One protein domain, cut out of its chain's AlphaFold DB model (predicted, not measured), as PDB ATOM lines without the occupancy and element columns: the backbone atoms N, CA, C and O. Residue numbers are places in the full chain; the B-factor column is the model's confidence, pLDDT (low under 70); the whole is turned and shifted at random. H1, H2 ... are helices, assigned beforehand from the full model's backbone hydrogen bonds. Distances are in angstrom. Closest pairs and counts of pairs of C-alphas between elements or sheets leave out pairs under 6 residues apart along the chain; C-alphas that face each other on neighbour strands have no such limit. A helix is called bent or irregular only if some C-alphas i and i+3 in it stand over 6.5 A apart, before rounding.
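What this domain is: This is residues 17 to 138 of the 174 residues of the protein "Low affinity Fe/Cu permease" of Pigmentiphaga litoralis (UniProt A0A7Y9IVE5). One very long helix, H3, makes the long axis of an open, elongated model, and H1 stands across it near H3's middle, with residues 17 to 28 sticking out as a free arm. H2 runs back beside the first part of H3, and the short H4 lies off toward the other end of H3, after a long loop. The printed part has 122 residues with four named helices, in the order H1, H2, H3, H4, and no named strand; the class is all helix. The whole is extended, with a radius of gyration of the C-alphas of 23.4 A and spans of 71 by 44 by 28 A.

Where its parts are: H3, residues 67 to 109, is the longest helix with 43 residues, and measures 62.5 A from its first C-alpha at (-3.917, -18.293, 13.098) to its last at (-25.085, 33.220, 41.450). H1, residues 17 to 40, measures 34.0 A and begins with C-alpha 17 at (-8.308, 29.324, 5.816). H2, residues 43 to 63, measures 30.5 A; it is neither bent nor irregular, but only just: C-alphas 58 and 61 are 6.5 A apart. H4, residues 125 to 138, measures 20.0 A and ends with C-alpha 138 at (-11.284, 29.566, 58.090).

How they stand to each other: H3 touches H1, with residues 87 to 91 of H3 and residues 30 to 37 of H1 alone. The closest C-alphas of the two are those of Ala 33 and Leu 87, 5.2 A apart. Their lines are about perpendicular, at 75 degrees. H2 and H3 are close but not clearly touching; their closest C-alphas, those of Gly 60 and Trp 69, are 6.8 A apart. They run opposite ways at a shallow tilt of 10 degrees, with their centres 23.9 A apart. H1 and H2 are close but not clearly touching, with the C-alphas of Ser 39 and Ala 45 the closest at 6.4 A. Their lines are about perpendicular, at 81 degrees. H4 is apart from H1, H2 and H3. In H1 and H4 every O i to N i+4 pair is within hydrogen-bond range; in H2 15 of 17 are, and in H3 37 of 39.

The domain as a whole: The two C-alphas farthest apart are those of Leu 62 and Leu 138, at 72.2 A. The printed part has no cut. The links H1 to H2 and H2 to H3 are tight, with 2 and 3 residues, and the link H3 to H4 is long, with 15 residues, 110 to 124. Residues 17 to 28 of H1, 74 to 83 of H3, 109 to 114, and 132 to 138 of H4 stand free. The mean pLDDT of the printed part is 82.0, and residues 111 to 114 and residue 116 are under 70.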
ATOM      1  N   ASP A  17      -7.851  30.595   6.372       71.81
ATOM      2  CA  ASP A  17      -8.308  29.324   5.816       71.81
ATOM      3  C   ASP A  17      -7.808  28.111   6.622       71.81
ATOM      4  O   ASP A  17      -8.621  27.243   6.955       71.81
ATOM      5  N   ASP A  18      -6.535  28.084   7.040       71.06
ATOM      6  CA  ASP A  18      -5.949  27.007   7.861       71.06
ATOM      7  C   ASP A  18      -6.656  26.909   9.226       71.06
ATOM      8  O   ASP A  18      -7.045  25.829   9.690       71.06
ATOM      9  N   ALA A  19      -6.919  28.066   9.845       73.69
ATOM     10  CA  ALA A  19      -7.646  28.166  11.110       73.69
ATOM     11  C   ALA A  19      -9.137  27.796  10.972       73.69
ATOM     12  O   ALA A  19      -9.775  27.346  11.935       73.69
ATOM     13  N   SER A  20      -9.731  27.995   9.791       76.56
ATOM     14  CA  SER A  20     -11.120  27.613   9.514       76.56
ATOM     15  C   SER A  20     -11.277  26.100   9.312       76.56
ATOM     16  O   SER A  20     -12.249  25.510   9.797       76.56
ATOM     17  N   ILE A  21     -10.304  25.456   8.655       80.50
ATOM     18  CA  ILE A  21     -10.287  24.011   8.402       80.50
ATOM     19  C   ILE A  21     -10.106  23.256   9.719       80.50
ATOM     20  O   ILE A  21     -10.895  22.354  10.010       80.50
ATOM     21  N   GLY A  22      -9.159  23.682  10.563       81.50
ATOM     22  CA  GLY A  22      -8.941  23.083  11.885       81.50
ATOM     23  C   GLY A  22     -10.193  23.121  12.767       81.50
ATOM     24  O   GLY A  22     -10.598  22.101  13.323       81.50
ATOM     25  N   ARG A  23     -10.888  24.268  12.817       82.44
ATOM     26  CA  ARG A  23     -12.146  24.410  13.576       82.44
ATOM     27  C   ARG A  23     -13.275  23.528  13.040       82.44
ATOM     28  O   ARG A  23     -14.022  22.953  13.833       82.44
ATOM     29  N   LYS A  24     -13.415  23.398  11.715       82.88
ATOM     30  CA  LYS A  24     -14.421  22.512  11.100       82.88
ATOM     31  C   LYS A  24     -14.133  21.043  11.407       82.88
ATOM     32  O   LYS A  24     -15.048  20.331  11.814       82.88
ATOM     33  N   LEU A  25     -12.881  20.609  11.258       83.62
ATOM     34  CA  LEU A  25     -12.456  19.240  11.559       83.62
ATOM     35  C   LEU A  25     -12.678  18.899  13.032       83.62
ATOM     36  O   LEU A  25     -13.294  17.877  13.321       83.62
ATOM     37  N   TYR A  26     -12.274  19.787  13.945       82.56
ATOM     38  CA  TYR A  26     -12.506  19.616  15.378       82.56
ATOM     39  C   TYR A  26     -13.998  19.472  15.695       82.56
ATOM     40  O   TYR A  26     -14.398  18.527  16.363       82.56
ATOM     41  N   LYS A  27     -14.853  20.345  15.149       83.38
ATOM     42  CA  LYS A  27     -16.304  20.293  15.390       83.38
ATOM     43  C   LYS A  27     -16.958  19.023  14.832       83.38
ATOM     44  O   LYS A  27     -17.875  18.479  15.453       83.38
ATOM     45  N   MET A  28     -16.515  18.544  13.666       84.25
ATOM     46  CA  MET A  28     -16.999  17.280  13.104       84.25
ATOM     47  C   MET A  28     -16.535  16.082  13.929       84.25
ATOM     48  O   MET A  28     -17.352  15.214  14.232       84.25
ATOM     49  N   PHE A  29     -15.260  16.061  14.325       82.00
ATOM     50  CA  PHE A  29     -14.703  15.030  15.194       82.00
ATOM     51  C   PHE A  29     -15.427  14.990  16.539       82.00
ATOM     52  O   PHE A  29     -15.851  13.925  16.958       82.00
ATOM     53  N   ASP A  30     -15.667  16.142  17.157       80.56
ATOM     54  CA  ASP A  30     -16.381  16.266  18.426       80.56
ATOM     55  C   ASP A  30     -17.822  15.736  18.338       80.56
ATOM     56  O   ASP A  30     -18.268  14.935  19.159       80.56
ATOM     57  N   THR A  31     -18.538  16.095  17.267       81.06
ATOM     58  CA  THR A  31     -19.902  15.598  17.023       81.06
ATOM     59  C   THR A  31     -19.920  14.087  16.766       81.06
ATOM     60  O   THR A  31     -20.831  13.385  17.211       81.06
ATOM     61  N   PHE A  32     -18.930  13.575  16.031       83.38
ATOM     62  CA  PHE A  32     -18.779  12.149  15.753       83.38
ATOM     63  C   PHE A  32     -18.417  11.369  17.020       83.38
ATOM     64  O   PHE A  32     -19.110  10.408  17.345       83.38
ATOM     65  N   ALA A  33     -17.407  11.813  17.767       81.56
ATOM     66  CA  ALA A  33     -16.968  11.207  19.016       81.56
ATOM     67  C   ALA A  33     -18.107  11.163  20.035       81.56
ATOM     68  O   ALA A  33     -18.401  10.094  20.558       81.56
ATOM     69  N   GLY A  34     -18.844  12.263  20.217       78.75
ATOM     70  CA  GLY A  34     -20.015  12.284  21.097       78.75
ATOM     71  C   GLY A  34     -21.098  11.280  20.679       78.75
ATOM     72  O   GLY A  34     -21.648  10.567  21.522       78.75
ATOM     73  N   LYS A  35     -21.389  11.156  19.374       81.06
ATOM     74  CA  LYS A  35     -22.339  10.148  18.867       81.06
ATOM     75  C   LYS A  35     -21.840   8.722  19.067       81.06
ATOM     76  O   LYS A  35     -22.632   7.871  19.472       81.06
ATOM     77  N   VAL A  36     -20.568   8.450  18.776       81.12
ATOM     78  CA  VAL A  36     -19.980   7.113  18.905       81.12
ATOM     79  C   VAL A  36     -19.918   6.704  20.368       81.12
ATOM     80  O   VAL A  36     -20.422   5.638  20.689       81.12
ATOM     81  N   THR A  37     -19.418   7.555  21.264       80.00
ATOM     82  CA  THR A  37     -19.345   7.273  22.706       80.00
ATOM     83  C   THR A  37     -20.734   7.016  23.291       80.00
ATOM     84  O   THR A  37     -20.945   6.022  23.988       80.00
ATOM     85  N   ARG A  38     -21.731   7.839  22.935       78.94
ATOM     86  CA  ARG A  38     -23.113   7.646  23.401       78.94
ATOM     87  C   ARG A  38     -23.767   6.388  22.831       78.94
ATOM     88  O   ARG A  38     -24.560   5.750  23.517       78.94
ATOM     89  N   SER A  39     -23.438   6.030  21.593       79.25
ATOM     90  CA  SER A  39     -23.936   4.799  20.973       79.25
ATOM     91  C   SER A  39     -23.248   3.570  21.564       79.25
ATOM     92  O   SER A  39     -23.936   2.614  21.891       79.25
ATOM     93  N   ALA A  40     -21.932   3.612  21.772       80.88
ATOM     94  CA  ALA A  40     -21.131   2.525  22.332       80.88
ATOM     95  C   ALA A  40     -21.549   2.155  23.766       80.88
ATOM     96  O   ALA A  40     -21.497   0.985  24.125       80.88
ATOM     97  N   GLY A  41     -22.017   3.125  24.562       76.75
ATOM     98  CA  GLY A  41     -22.573   2.881  25.900       76.75
ATOM     99  C   GLY A  41     -24.029   2.384  25.927       76.75
ATOM    100  O   GLY A  41     -24.552   2.098  27.001       76.75
ATOM    101  N   SER A  42     -24.712   2.299  24.780       84.44
ATOM    102  CA  SER A  42     -26.114   1.872  24.710       84.44
ATOM    103  C   SER A  42     -26.255   0.345  24.815       84.44
ATOM    104  O   SER A  42     -25.465  -0.380  24.202       84.44
ATOM    105  N   PRO A  43     -27.318  -0.178  25.465       81.62
ATOM    106  CA  PRO A  43     -27.624  -1.611  25.483       81.62
ATOM    107  C   PRO A  43     -27.674  -2.249  24.086       81.62
ATOM    108  O   PRO A  43     -27.244  -3.383  23.902       81.62
ATOM    109  N   ILE A  44     -28.139  -1.502  23.077       83.88
ATOM    110  CA  ILE A  44     -28.227  -1.977  21.688       83.88
ATOM    111  C   ILE A  44     -26.832  -2.226  21.095       83.88
ATOM    112  O   ILE A  44     -26.631  -3.211  20.385       83.88
ATOM    113  N   ALA A  45     -25.856  -1.362  21.392       85.44
ATOM    114  CA  ALA A  45     -24.487  -1.541  20.914       85.44
ATOM    115  C   ALA A  45     -23.811  -2.741  21.576       85.44
ATOM    116  O   ALA A  45     -23.109  -3.487  20.897       85.44
ATOM    117  N   PHE A  46     -24.086  -2.981  22.861       85.31
ATOM    118  CA  PHE A  46     -23.634  -4.190  23.544       85.31
ATOM    119  C   PHE A  46     -24.195  -5.457  22.883       85.31
ATOM    120  O   PHE A  46     -23.439  -6.376  22.575       85.31
ATOM    121  N   THR A  47     -25.500  -5.495  22.593       90.12
ATOM    122  CA  THR A  47     -26.116  -6.635  21.897       90.12
ATOM    123  C   THR A  47     -25.516  -6.846  20.507       90.12
ATOM    124  O   THR A  47     -25.200  -7.976  20.146       90.12
ATOM    125  N   MET A  48     -25.305  -5.776  19.736       88.31
ATOM    126  CA  MET A  48     -24.641  -5.845  18.428       88.31
ATOM    127  C   MET A  48     -23.208  -6.379  18.537       88.31
ATOM    128  O   MET A  48     -22.833  -7.265  17.774       88.31
ATOM    129  N   ALA A  49     -22.419  -5.886  19.495       87.25
ATOM    130  CA  ALA A  49     -21.055  -6.357  19.725       87.25
ATOM    131  C   ALA A  49     -21.034  -7.847  20.097       87.25
ATOM    132  O   ALA A  49     -20.237  -8.610  19.555       87.25
ATOM    133  N   LEU A  50     -21.963  -8.281  20.952       91.75
ATOM    134  CA  LEU A  50     -22.112  -9.684  21.322       91.75
ATOM    135  C   LEU A  50     -22.466 -10.556  20.110       91.75
ATOM    136  O   LEU A  50     -21.860 -11.606  19.920       91.75
ATOM    137  N   LEU A  51     -23.394 -10.114  19.255       93.31
ATOM    138  CA  LEU A  51     -23.734 -10.824  18.018       93.31
ATOM    139  C   LEU A  51     -22.532 -10.938  17.076       93.31
ATOM    140  O   LEU A  51     -22.310 -12.006  16.515       93.31
ATOM    141  N   VAL A  52     -21.734  -9.877  16.931       91.12
ATOM    142  CA  VAL A  52     -20.505  -9.905  16.123       91.12
ATOM    143  C   VAL A  52     -19.521 -10.947  16.662       91.12
ATOM    144  O   VAL A  52     -19.004 -11.750  15.886       91.12
ATOM    145  N   VAL A  53     -19.308 -10.990  17.982       91.06
ATOM    146  CA  VAL A  53     -18.446 -11.996  18.624       91.06
ATOM    147  C   VAL A  53     -18.992 -13.412  18.419       91.06
ATOM    148  O   VAL A  53     -18.222 -14.319  18.119       91.06
ATOM    149  N   LEU A  54     -20.310 -13.612  18.517       92.88
ATOM    150  CA  LEU A  54     -20.942 -14.913  18.280       92.88
ATOM    151  C   LEU A  54     -20.801 -15.371  16.823       92.88
ATOM    152  O   LEU A  54     -20.446 -16.521  16.580       92.88
ATOM    153  N   VAL A  55     -21.031 -14.485  15.850       92.19
ATOM    154  CA  VAL A  55     -20.845 -14.789  14.420       92.19
ATOM    155  C   VAL A  55     -19.387 -15.144  14.128       92.19
ATOM    156  O   VAL A  55     -19.118 -16.109  13.414       92.19
ATOM    157  N   TRP A  56     -18.441 -14.408  14.714       90.62
ATOM    158  CA  TRP A  56     -17.020 -14.729  14.612       90.62
ATOM    159  C   TRP A  56     -16.681 -16.084  15.258       90.62
ATOM    160  O   TRP A  56     -15.967 -16.884  14.658       90.62
ATOM    161  N   ALA A  57     -17.248 -16.398  16.426       89.19
ATOM    162  CA  ALA A  57     -17.055 -17.689  17.089       89.19
ATOM    163  C   ALA A  57     -17.581 -18.861  16.240       89.19
ATOM    164  O   ALA A  57     -16.904 -19.879  16.100       89.19
ATOM    165  N   ILE A  58     -18.758 -18.700  15.622       91.50
ATOM    166  CA  ILE A  58     -19.384 -19.708  14.749       91.50
ATOM    167  C   ILE A  58     -18.612 -19.878  13.432       91.50
ATOM    168  O   ILE A  58     -18.619 -20.965  12.857       91.50
ATOM    169  N   SER A  59     -17.917 -18.841  12.951       88.56
ATOM    170  CA  SER A  59     -17.055 -18.976  11.774       88.56
ATOM    171  C   SER A  59     -15.768 -19.759  12.073       88.56
ATOM    172  O   SER A  59     -15.216 -20.374  11.164       88.56
ATOM    173  N   GLY A  60     -15.328 -19.832  13.335       87.69
ATOM    174  CA  GLY A  60     -14.114 -20.547  13.760       87.69
ATOM    175  C   GLY A  60     -14.011 -22.002  13.277       87.69
ATOM    176  O   GLY A  60     -13.005 -22.346  12.651       87.69
ATOM    177  N   PRO A  61     -15.042 -22.848  13.475       86.88
ATOM    178  CA  PRO A  61     -15.084 -24.213  12.949       86.88
ATOM    179  C   PRO A  61     -14.937 -24.320  11.424       86.88
ATOM    180  O   PRO A  61     -14.321 -25.270  10.947       86.88
ATOM    181  N   LEU A  62     -15.453 -23.349  10.654       86.81
ATOM    182  CA  LEU A  62     -15.326 -23.333   9.186       86.81
ATOM    183  C   LEU A  62     -13.884 -23.053   8.736       86.81
ATOM    184  O   LEU A  62     -13.459 -23.544   7.695       86.81
ATOM    185  N   PHE A  63     -13.132 -22.287   9.528       81.69
ATOM    186  CA  PHE A  63     -11.737 -21.921   9.263       81.69
ATOM    187  C   PHE A  63     -10.722 -22.763  10.051       81.69
ATOM    188  O   PHE A  63      -9.539 -22.417  10.089       81.69
ATOM    189  N   GLY A  64     -11.169 -23.838  10.711       83.94
ATOM    190  CA  GLY A  64     -10.309 -24.730  11.491       83.94
ATOM    191  C   GLY A  64      -9.559 -24.039  12.633       83.94
ATOM    192  O   GLY A  64      -8.451 -24.456  12.953       83.94
ATOM    193  N   PHE A  65     -10.123 -22.967  13.208       82.06
ATOM    194  CA  PHE A  65      -9.473 -22.141  14.239       82.06
ATOM    195  C   PHE A  65      -8.058 -21.660  13.857       82.06
ATOM    196  O   PHE A  65      -7.163 -21.602  14.699       82.06
ATOM    197  N   SER A  66      -7.859 -21.313  12.580       85.69
ATOM    198  CA  SER A  66      -6.561 -20.879  12.049       85.69
ATOM    199  C   SER A  66      -5.971 -19.642  12.743       85.69
ATOM    200  O   SER A  66      -6.686 -18.800  13.289       85.69
ATOM    201  N   GLU A  67      -4.651 -19.477  12.625       87.50
ATOM    202  CA  GLU A  67      -3.917 -18.293  13.098       87.50
ATOM    203  C   GLU A  67      -4.490 -16.980  12.542       87.50
ATOM    204  O   GLU A  67      -4.602 -15.989  13.258       87.50
ATOM    205  N   VAL A  68      -4.942 -16.970  11.281       86.88
ATOM    206  CA  VAL A  68      -5.568 -15.789  10.658       86.88
ATOM    207  C   VAL A  68      -6.900 -15.452  11.329       86.88
ATOM    208  O   VAL A  68      -7.200 -14.282  11.557       86.88
ATOM    209  N   TRP A  69      -7.695 -16.461  11.690       88.88
ATOM    210  CA  TRP A  69      -8.982 -16.264  12.356       88.88
ATOM    211  C   TRP A  69      -8.823 -15.640  13.755       88.88
ATOM    212  O   TRP A  69      -9.587 -14.737  14.113       88.88
ATOM    213  N   GLN A  70      -7.796 -16.052  14.507       87.56
ATOM    214  CA  GLN A  70      -7.447 -15.458  15.807       87.56
ATOM    215  C   GLN A  70      -6.836 -14.056  15.656       87.56
ATOM    216  O   GLN A  70      -7.189 -13.135  16.398       87.56
ATOM    217  N   LEU A  71      -5.956 -13.872  14.668       88.81
ATOM    218  CA  LEU A  71      -5.310 -12.592  14.383       88.81
ATOM    219  C   LEU A  71      -6.342 -11.495  14.102       88.81
ATOM    220  O   LEU A  71      -6.231 -10.398  14.643       88.81
ATOM    221  N   VAL A  72      -7.382 -11.798  13.318       87.94
ATOM    222  CA  VAL A  72      -8.419 -10.821  12.950       87.94
ATOM    223  C   VAL A  72      -9.098 -10.213  14.179       87.94
ATOM    224  O   VAL A  72      -9.247  -8.991  14.234       87.94
ATOM    225  N   ILE A  73      -9.478 -11.012  15.185       88.56
ATOM    226  CA  ILE A  73     -10.152 -10.457  16.367       88.56
ATOM    227  C   ILE A  73      -9.184  -9.735  17.300       88.56
ATOM    228  O   ILE A  73      -9.535  -8.691  17.848       88.56
ATOM    229  N   ASN A  74      -7.967 -10.254  17.465       89.62
ATOM    230  CA  ASN A  74      -6.979  -9.673  18.367       89.62
ATOM    231  C   ASN A  74      -6.495  -8.316  17.829       89.62
ATOM    232  O   ASN A  74      -6.568  -7.290  18.512       89.62
ATOM    233  N   THR A  75      -6.109  -8.276  16.553       91.25
ATOM    234  CA  THR A  75      -5.721  -7.041  15.866       91.25
ATOM    235  C   THR A  75      -6.899  -6.074  15.749       91.25
ATOM    236  O   THR A  75      -6.745  -4.891  16.048       91.25
ATOM    237  N   GLY A  76      -8.088  -6.562  15.384       89.75
ATOM    238  CA  GLY A  76      -9.285  -5.728  15.261       89.75
ATOM    239  C   GLY A  76      -9.673  -5.063  16.580       89.75
ATOM    240  O   GLY A  76      -9.844  -3.845  16.637       89.75
ATOM    241  N   THR A  77      -9.733  -5.839  17.661       90.69
ATOM    242  CA  THR A  77     -10.079  -5.321  18.992       90.69
ATOM    243  C   THR A  77      -9.033  -4.332  19.490       90.69
ATOM    244  O   THR A  77      -9.399  -3.306  20.059       90.69
ATOM    245  N   THR A  78      -7.746  -4.579  19.230       92.38
ATOM    246  CA  THR A  78      -6.665  -3.658  19.614       92.38
ATOM    247  C   THR A  78      -6.805  -2.305  18.917       92.38
ATOM    248  O   THR A  78      -6.746  -1.270  19.579       92.38
ATOM    249  N   ILE A  79      -7.062  -2.294  17.603       91.88
ATOM    250  CA  ILE A  79      -7.289  -1.055  16.844       91.88
ATOM    251  C   ILE A  79      -8.523  -0.320  17.373       91.88
ATOM    252  O   ILE A  79      -8.457   0.878  17.643       91.88
ATOM    253  N   VAL A  80      -9.640  -1.030  17.559       89.00
ATOM    254  CA  VAL A  80     -10.880  -0.435  18.080       89.00
ATOM    255  C   VAL A  80     -10.661   0.151  19.470       89.00
ATOM    256  O   VAL A  80     -11.057   1.284  19.713       89.00
ATOM    257  N   THR A  81      -9.991  -0.577  20.361       90.62
ATOM    258  CA  THR A  81      -9.690  -0.123  21.725       90.62
ATOM    259  C   THR A  81      -8.796   1.112  21.705       90.62
ATOM    260  O   THR A  81      -9.086   2.087  22.394       90.62
ATOM    261  N   PHE A  82      -7.750   1.112  20.877       90.12
ATOM    262  CA  PHE A  82      -6.866   2.264  20.722       90.12
ATOM    263  C   PHE A  82      -7.637   3.506  20.260       90.12
ATOM    264  O   PHE A  82      -7.521   4.567  20.868       90.12
ATOM    265  N   LEU A  83      -8.497   3.365  19.247       87.50
ATOM    266  CA  LEU A  83      -9.368   4.451  18.793       87.50
ATOM    267  C   LEU A  83     -10.362   4.882  19.880       87.50
ATOM    268  O   LEU A  83     -10.594   6.074  20.072       87.50
ATOM    269  N   MET A  84     -10.926   3.928  20.618       86.06
ATOM    270  CA  MET A  84     -11.904   4.181  21.671       86.06
ATOM    271  C   MET A  84     -11.318   5.002  22.820       86.06
ATOM    272  O   MET A  84     -12.014   5.876  23.327       86.06
ATOM    273  N   VAL A  85     -10.045   4.803  23.181       87.50
ATOM    274  CA  VAL A  85      -9.358   5.646  24.175       87.50
ATOM    275  C   VAL A  85      -9.390   7.118  23.756       87.50
ATOM    276  O   VAL A  85      -9.789   7.956  24.557       87.50
ATOM    277  N   PHE A  86      -9.074   7.440  22.498       82.56
ATOM    278  CA  PHE A  86      -9.136   8.825  22.013       82.56
ATOM    279  C   PHE A  86     -10.564   9.376  21.958       82.56
ATOM    280  O   PHE A  86     -10.790  10.535  22.304       82.56
ATOM    281  N   LEU A  87     -11.544   8.559  21.553       81.06
ATOM    282  CA  LEU A  87     -12.952   8.979  21.523       81.06
ATOM    283  C   LEU A  87     -13.499   9.259  22.928       81.06
ATOM    284  O   LEU A  87     -14.228  10.232  23.130       81.06
ATOM    285  N   ILE A  88     -13.126   8.426  23.901       82.56
ATOM    286  CA  ILE A  88     -13.479   8.612  25.307       82.56
ATOM    287  C   ILE A  88     -12.789   9.861  25.852       82.56
ATOM    288  O   ILE A  88     -13.473  10.694  26.436       82.56
ATOM    289  N   GLN A  89     -11.484  10.032  25.620       76.00
ATOM    290  CA  GLN A  89     -10.736  11.211  26.069       76.00
ATOM    291  C   GLN A  89     -11.340  12.512  25.528       76.00
ATOM    292  O   GLN A  89     -11.536  13.447  26.296       76.00
ATOM    293  N   GLN A  90     -11.719  12.561  24.245       78.19
ATOM    294  CA  GLN A  90     -12.388  13.730  23.662       78.19
ATOM    295  C   GLN A  90     -13.735  14.020  24.339       78.19
ATOM    296  O   GLN A  90     -14.011  15.165  24.696       78.19
ATOM    297  N   SER A  91     -14.580  12.994  24.510       74.62
ATOM    298  CA  SER A  91     -15.901  13.159  25.130       74.62
ATOM    299  C   SER A  91     -15.782  13.585  26.594       74.62
ATOM    300  O   SER A  91     -16.475  14.500  27.024       74.62
ATOM    301  N   GLN A  92     -14.874  12.954  27.342       74.69
ATOM    302  CA  GLN A  92     -14.650  13.247  28.754       74.69
ATOM    303  C   GLN A  92     -14.062  14.640  28.961       74.69
ATOM    304  O   GLN A  92     -14.503  15.341  29.865       74.69
ATOM    305  N   ASN A  93     -13.124  15.080  28.117       74.25
ATOM    306  CA  ASN A  93     -12.523  16.409  28.242       74.25
ATOM    307  C   ASN A  93     -13.579  17.524  28.155       74.25
ATOM    308  O   ASN A  93     -13.585  18.451  28.959       74.25
ATOM    309  N   LYS A  94     -14.526  17.390  27.221       75.31
ATOM    310  CA  LYS A  94     -15.615  18.353  27.033       75.31
ATOM    311  C   LYS A  94     -16.664  18.307  28.146       75.31
ATOM    312  O   LYS A  94     -17.156  19.352  28.570       75.31
ATOM    313  N   ASP A  95     -17.023  17.108  28.603       77.38
ATOM    314  CA  ASP A  95     -17.987  16.948  29.694       77.38
ATOM    315  C   ASP A  95     -17.435  17.516  31.012       77.38
ATOM    316  O   ASP A  95     -18.174  18.183  31.737       77.38
ATOM    317  N   SER A  96     -16.137  17.336  31.286       75.00
ATOM    318  CA  SER A  96     -15.460  17.938  32.440       75.00
ATOM    319  C   SER A  96     -15.524  19.466  32.401       75.00
ATOM    320  O   SER A  96     -15.998  20.079  33.356       75.00
ATOM    321  N   GLU A  97     -15.146  20.091  31.283       78.44
ATOM    322  CA  GLU A  97     -15.197  21.553  31.112       78.44
ATOM    323  C   GLU A  97     -16.624  22.108  31.307       78.44
ATOM    324  O   GLU A  97     -16.840  23.113  31.985       78.44
ATOM    325  N   ALA A  98     -17.640  21.409  30.789       76.38
ATOM    326  CA  ALA A  98     -19.036  21.797  30.977       76.38
ATOM    327  C   ALA A  98     -19.501  21.700  32.442       76.38
ATOM    328  O   ALA A  98     -20.357  22.485  32.865       76.38
ATOM    329  N   VAL A  99     -18.981  20.743  33.217       79.25
ATOM    330  CA  VAL A  99     -19.246  20.645  34.660       79.25
ATOM    331  C   VAL A  99     -18.614  21.823  35.398       79.25
ATOM    332  O   VAL A  99     -19.315  22.469  36.178       79.25
ATOM    333  N   HIS A 100     -17.353  22.155  35.102       78.19
ATOM    334  CA  HIS A 100     -16.665  23.316  35.675       78.19
ATOM    335  C   HIS A 100     -17.444  24.616  35.440       78.19
ATOM    336  O   HIS A 100     -17.771  25.326  36.390       78.19
ATOM    337  N   LEU A 101     -17.874  24.876  34.201       75.25
ATOM    338  CA  LEU A 101     -18.658  26.070  33.865       75.25
ATOM    339  C   LEU A 101     -19.999  26.142  34.613       75.25
ATOM    340  O   LEU A 101     -20.377  27.202  35.109       75.25
ATOM    341  N   LYS A 102     -20.719  25.020  34.729       81.00
ATOM    342  CA  LYS A 102     -21.983  24.971  35.485       81.00
ATOM    343  C   LYS A 102     -21.775  25.231  36.979       81.00
ATOM    344  O   LYS A 102     -22.612  25.885  37.595       81.00
ATOM    345  N   LEU A 103     -20.691  24.717  37.559       80.50
ATOM    346  CA  LEU A 103     -20.337  24.961  38.960       80.50
ATOM    347  C   LEU A 103     -19.941  26.422  39.183       80.50
ATOM    348  O   LEU A 103     -20.411  27.034  40.140       80.50
ATOM    349  N   ASN A 104     -19.158  26.997  38.272       80.19
ATOM    350  CA  ASN A 104     -18.767  28.402  38.313       80.19
ATOM    351  C   ASN A 104     -19.994  29.330  38.284       80.19
ATOM    352  O   ASN A 104     -20.081  30.241  39.105       80.19
ATOM    353  N   GLU A 105     -20.986  29.052  37.432       81.69
ATOM    354  CA  GLU A 105     -22.256  29.800  37.397       81.69
ATOM    355  C   GLU A 105     -23.053  29.670  38.712       81.69
ATOM    356  O   GLU A 105     -23.609  30.649  39.218       81.69
ATOM    357  N   LEU A 106     -23.092  28.478  39.322       81.81
ATOM    358  CA  LEU A 106     -23.751  28.267  40.622       81.81
ATOM    359  C   LEU A 106     -23.047  29.005  41.770       81.81
ATOM    360  O   LEU A 106     -23.716  29.554  42.642       81.81
ATOM    361  N   ILE A 107     -21.712  29.040  41.775       79.38
ATOM    362  CA  ILE A 107     -20.932  29.794  42.767       79.38
ATOM    363  C   ILE A 107     -21.160  31.295  42.567       79.38
ATOM    364  O   ILE A 107     -21.481  31.990  43.529       79.38
ATOM    365  N   ALA A 108     -21.073  31.784  41.327       71.06
ATOM    366  CA  ALA A 108     -21.255  33.196  40.998       71.06
ATOM    367  C   ALA A 108     -22.667  33.711  41.326       71.06
ATOM    368  O   ALA A 108     -22.831  34.854  41.752       71.06
ATOM    369  N   SER A 109     -23.690  32.871  41.151       78.06
ATOM    370  CA  SER A 109     -25.085  33.220  41.450       78.06
ATOM    371  C   SER A 109     -25.436  33.148  42.943       78.06
ATOM    372  O   SER A 109     -26.485  33.658  43.348       78.06
ATOM    373  N   HIS A 110     -24.576  32.568  43.790       73.50
ATOM    374  CA  HIS A 110     -24.818  32.454  45.226       73.50
ATOM    375  C   HIS A 110     -24.088  33.545  46.024       73.50
ATOM    376  O   HIS A 110     -22.889  33.475  46.260       73.50
ATOM    377  N   SER A 111     -24.833  34.521  46.553       59.84
ATOM    378  CA  SER A 111     -24.284  35.713  47.231       59.84
ATOM    379  C   SER A 111     -23.463  35.450  48.506       59.84
ATOM    380  O   SER A 111     -22.830  36.370  49.019       59.84
ATOM    381  N   LYS A 112     -23.514  34.232  49.061       62.78
ATOM    382  CA  LYS A 112     -22.711  33.799  50.220       62.78
ATOM    383  C   LYS A 112     -21.536  32.892  49.839       62.78
ATOM    384  O   LYS A 112     -20.731  32.567  50.708       62.78
ATOM    385  N   ALA A 113     -21.448  32.457  48.582       64.94
ATOM    386  CA  ALA A 113     -20.319  31.678  48.101       64.94
ATOM    387  C   ALA A 113     -19.157  32.619  47.764       64.94
ATOM    388  O   ALA A 113     -19.339  33.759  47.341       64.94
ATOM    389  N   SER A 114     -17.938  32.149  47.990       63.88
ATOM    390  CA  SER A 114     -16.746  32.940  47.721       63.88
ATOM    391  C   SER A 114     -16.373  32.824  46.248       63.88
ATOM    392  O   SER A 114     -15.935  31.768  45.794       63.88
ATOM    393  N   ASN A 115     -16.473  33.934  45.516       70.56
ATOM    394  CA  ASN A 115     -16.091  34.024  44.101       70.56
ATOM    395  C   ASN A 115     -14.623  33.631  43.825       70.56
ATOM    396  O   ASN A 115     -14.262  33.405  42.680       70.56
ATOM    397  N   ARG A 116     -13.776  33.505  44.859       67.06
ATOM    398  CA  ARG A 116     -12.399  32.982  44.755       67.06
ATOM    399  C   ARG A 116     -12.313  31.481  44.436       67.06
ATOM    400  O   ARG A 116     -11.212  31.000  44.215       67.06
ATOM    401  N   LEU A 117     -13.431  30.750  44.466       72.31
ATOM    402  CA  LEU A 117     -13.526  29.344  44.038       72.31
ATOM    403  C   LEU A 117     -13.911  29.194  42.557       72.31
ATOM    404  O   LEU A 117     -13.910  28.079  42.046       72.31
ATOM    405  N   ILE A 118     -14.271  30.290  41.884       75.56
ATOM    406  CA  ILE A 118     -14.578  30.282  40.451       75.56
ATOM    407  C   ILE A 118     -13.277  30.048  39.678       75.56
ATOM    408  O   ILE A 118     -12.273  30.688  39.988       75.56
ATOM    409  N   CYS A 119     -13.314  29.165  38.675       71.62
ATOM    410  CA  CYS A 119     -12.155  28.801  37.845       71.62
ATOM    411  C   CYS A 119     -10.971  28.261  38.666       71.62
ATOM    412  O   CYS A 119      -9.810  28.552  38.377       71.62
ATOM    413  N   ILE A 120     -11.251  27.487  39.720       81.31
ATOM    414  CA  ILE A 120     -10.201  26.911  40.569       81.31
ATOM    415  C   ILE A 120      -9.274  25.966  39.783       81.31
ATOM    416  O   ILE A 120      -8.107  25.822  40.133       81.31
ATOM    417  N   GLU A 121      -9.787  25.349  38.715       75.75
ATOM    418  CA  GLU A 121      -9.046  24.472  37.806       75.75
ATOM    419  C   GLU A 121      -7.905  25.165  37.044       75.75
ATOM    420  O   GLU A 121      -6.981  24.481  36.606       75.75
ATOM    421  N   ASP A 122      -7.942  26.495  36.924       80.38
ATOM    422  CA  ASP A 122      -6.963  27.281  36.163       80.38
ATOM    423  C   ASP A 122      -5.818  27.837  37.032       80.38
ATOM    424  O   ASP A 122      -4.864  28.415  36.506       80.38
ATOM    425  N   LEU A 123      -5.910  27.698  38.360       80.94
ATOM    426  CA  LEU A 123      -4.915  28.223  39.300       80.94
ATOM    427  C   LEU A 123      -3.600  27.449  39.207       80.94
ATOM    428  O   LEU A 123      -3.587  26.222  39.080       80.94
ATOM    429  N   ASP A 124      -2.478  28.155  39.365       82.56
ATOM    430  CA  ASP A 124      -1.196  27.477  39.521       82.56
ATOM    431  C   ASP A 124      -1.103  26.744  40.878       82.56
ATOM    432  O   ASP A 124      -1.829  27.032  41.832       82.56
ATOM    433  N   GLU A 125      -0.176  25.789  40.991       84.31
ATOM    434  CA  GLU A 125       0.006  24.981  42.208       84.31
ATOM    435  C   GLU A 125       0.221  25.838  43.475       84.31
ATOM    436  O   GLU A 125      -0.284  25.519  44.552       84.31
ATOM    437  N   LYS A 126       0.948  26.957  43.373       83.25
ATOM    438  CA  LYS A 126       1.224  27.843  44.517       83.25
ATOM    439  C   LYS A 126      -0.011  28.651  44.899       83.25
ATOM    440  O   LYS A 126      -0.223  28.928  46.081       83.25
ATOM    441  N   GLU A 127      -0.805  29.071  43.925       80.38
ATOM    442  CA  GLU A 127      -2.068  29.771  44.136       80.38
ATOM    443  C   GLU A 127      -3.116  28.842  44.759       80.38
ATOM    444  O   GLU A 127      -3.773  29.228  45.732       80.38
ATOM    445  N   LEU A 128      -3.194  27.594  44.287       85.38
ATOM    446  CA  LEU A 128      -4.070  26.561  44.836       85.38
ATOM    447  C   LEU A 128      -3.724  26.238  46.299       85.38
ATOM    448  O   LEU A 128      -4.616  26.151  47.148       85.38
ATOM    449  N   GLN A 129      -2.431  26.143  46.630       84.38
ATOM    450  CA  GLN A 129      -1.968  25.953  48.011       84.38
ATOM    451  C   GLN A 129      -2.357  27.124  48.919       84.38
ATOM    452  O   GLN A 129      -2.909  26.905  49.997       84.38
ATOM    453  N   LYS A 130      -2.157  28.373  48.477       84.50
ATOM    454  CA  LYS A 130      -2.566  29.565  49.245       84.50
ATOM    455  C   LYS A 130      -4.073  29.606  49.489       84.50
ATOM    456  O   LYS A 130      -4.515  29.989  50.573       84.50
ATOM    457  N   LEU A 131      -4.870  29.235  48.486       83.62
ATOM    458  CA  LEU A 131      -6.323  29.184  48.613       83.62
ATOM    459  C   LEU A 131      -6.751  28.096  49.607       83.62
ATOM    460  O   LEU A 131      -7.590  28.353  50.472       83.62
ATOM    461  N   THR A 132      -6.120  26.924  49.531       84.06
ATOM    462  CA  THR A 132      -6.347  25.802  50.452       84.06
ATOM    463  C   THR A 132      -5.995  26.180  51.890       84.06
ATOM    464  O   THR A 132      -6.800  25.961  52.792       84.06
ATOM    465  N   GLU A 133      -4.841  26.813  52.124       85.88
ATOM    466  CA  GLU A 133      -4.444  27.288  53.457       85.88
ATOM    467  C   GLU A 133      -5.424  28.318  54.026       85.88
ATOM    468  O   GLU A 133      -5.753  28.265  55.210       85.88
ATOM    469  N   PHE A 134      -5.918  29.239  53.195       83.19
ATOM    470  CA  PHE A 134      -6.912  30.225  53.614       83.19
ATOM    471  C   PHE A 134      -8.218  29.565  54.080       83.19
ATOM    472  O   PHE A 134      -8.715  29.909  55.151       83.19
ATOM    473  N   TYR A 135      -8.757  28.607  53.316       80.19
ATOM    474  CA  TYR A 135      -9.976  27.891  53.713       80.19
ATOM    475  C   TYR A 135      -9.763  26.980  54.913       80.19
ATOM    476  O   TYR A 135     -10.653  26.880  55.752       80.19
ATOM    477  N   ARG A 136      -8.586  26.358  55.030       83.69
ATOM    478  CA  ARG A 136      -8.254  25.537  56.195       83.69
ATOM    479  C   ARG A 136      -8.247  26.373  57.470       83.69
ATOM    480  O   ARG A 136      -8.929  26.015  58.415       83.69
ATOM    481  N   ARG A 137      -7.603  27.545  57.446       83.56
ATOM    482  CA  ARG A 137      -7.628  28.489  58.579       83.56
ATOM    483  C   ARG A 137      -9.034  28.992  58.902       83.56
ATOM    484  O   ARG A 137      -9.345  29.190  60.064       83.56
ATOM    485  N   LEU A 138      -9.871  29.219  57.891       80.75
ATOM    486  CA  LEU A 138     -11.284  29.566  58.090       80.75
ATOM    487  C   LEU A 138     -12.065  28.441  58.778       80.75
ATOM    488  O   LEU A 138     -12.897  28.734  59.629       80.75
TER     489      LEU A 138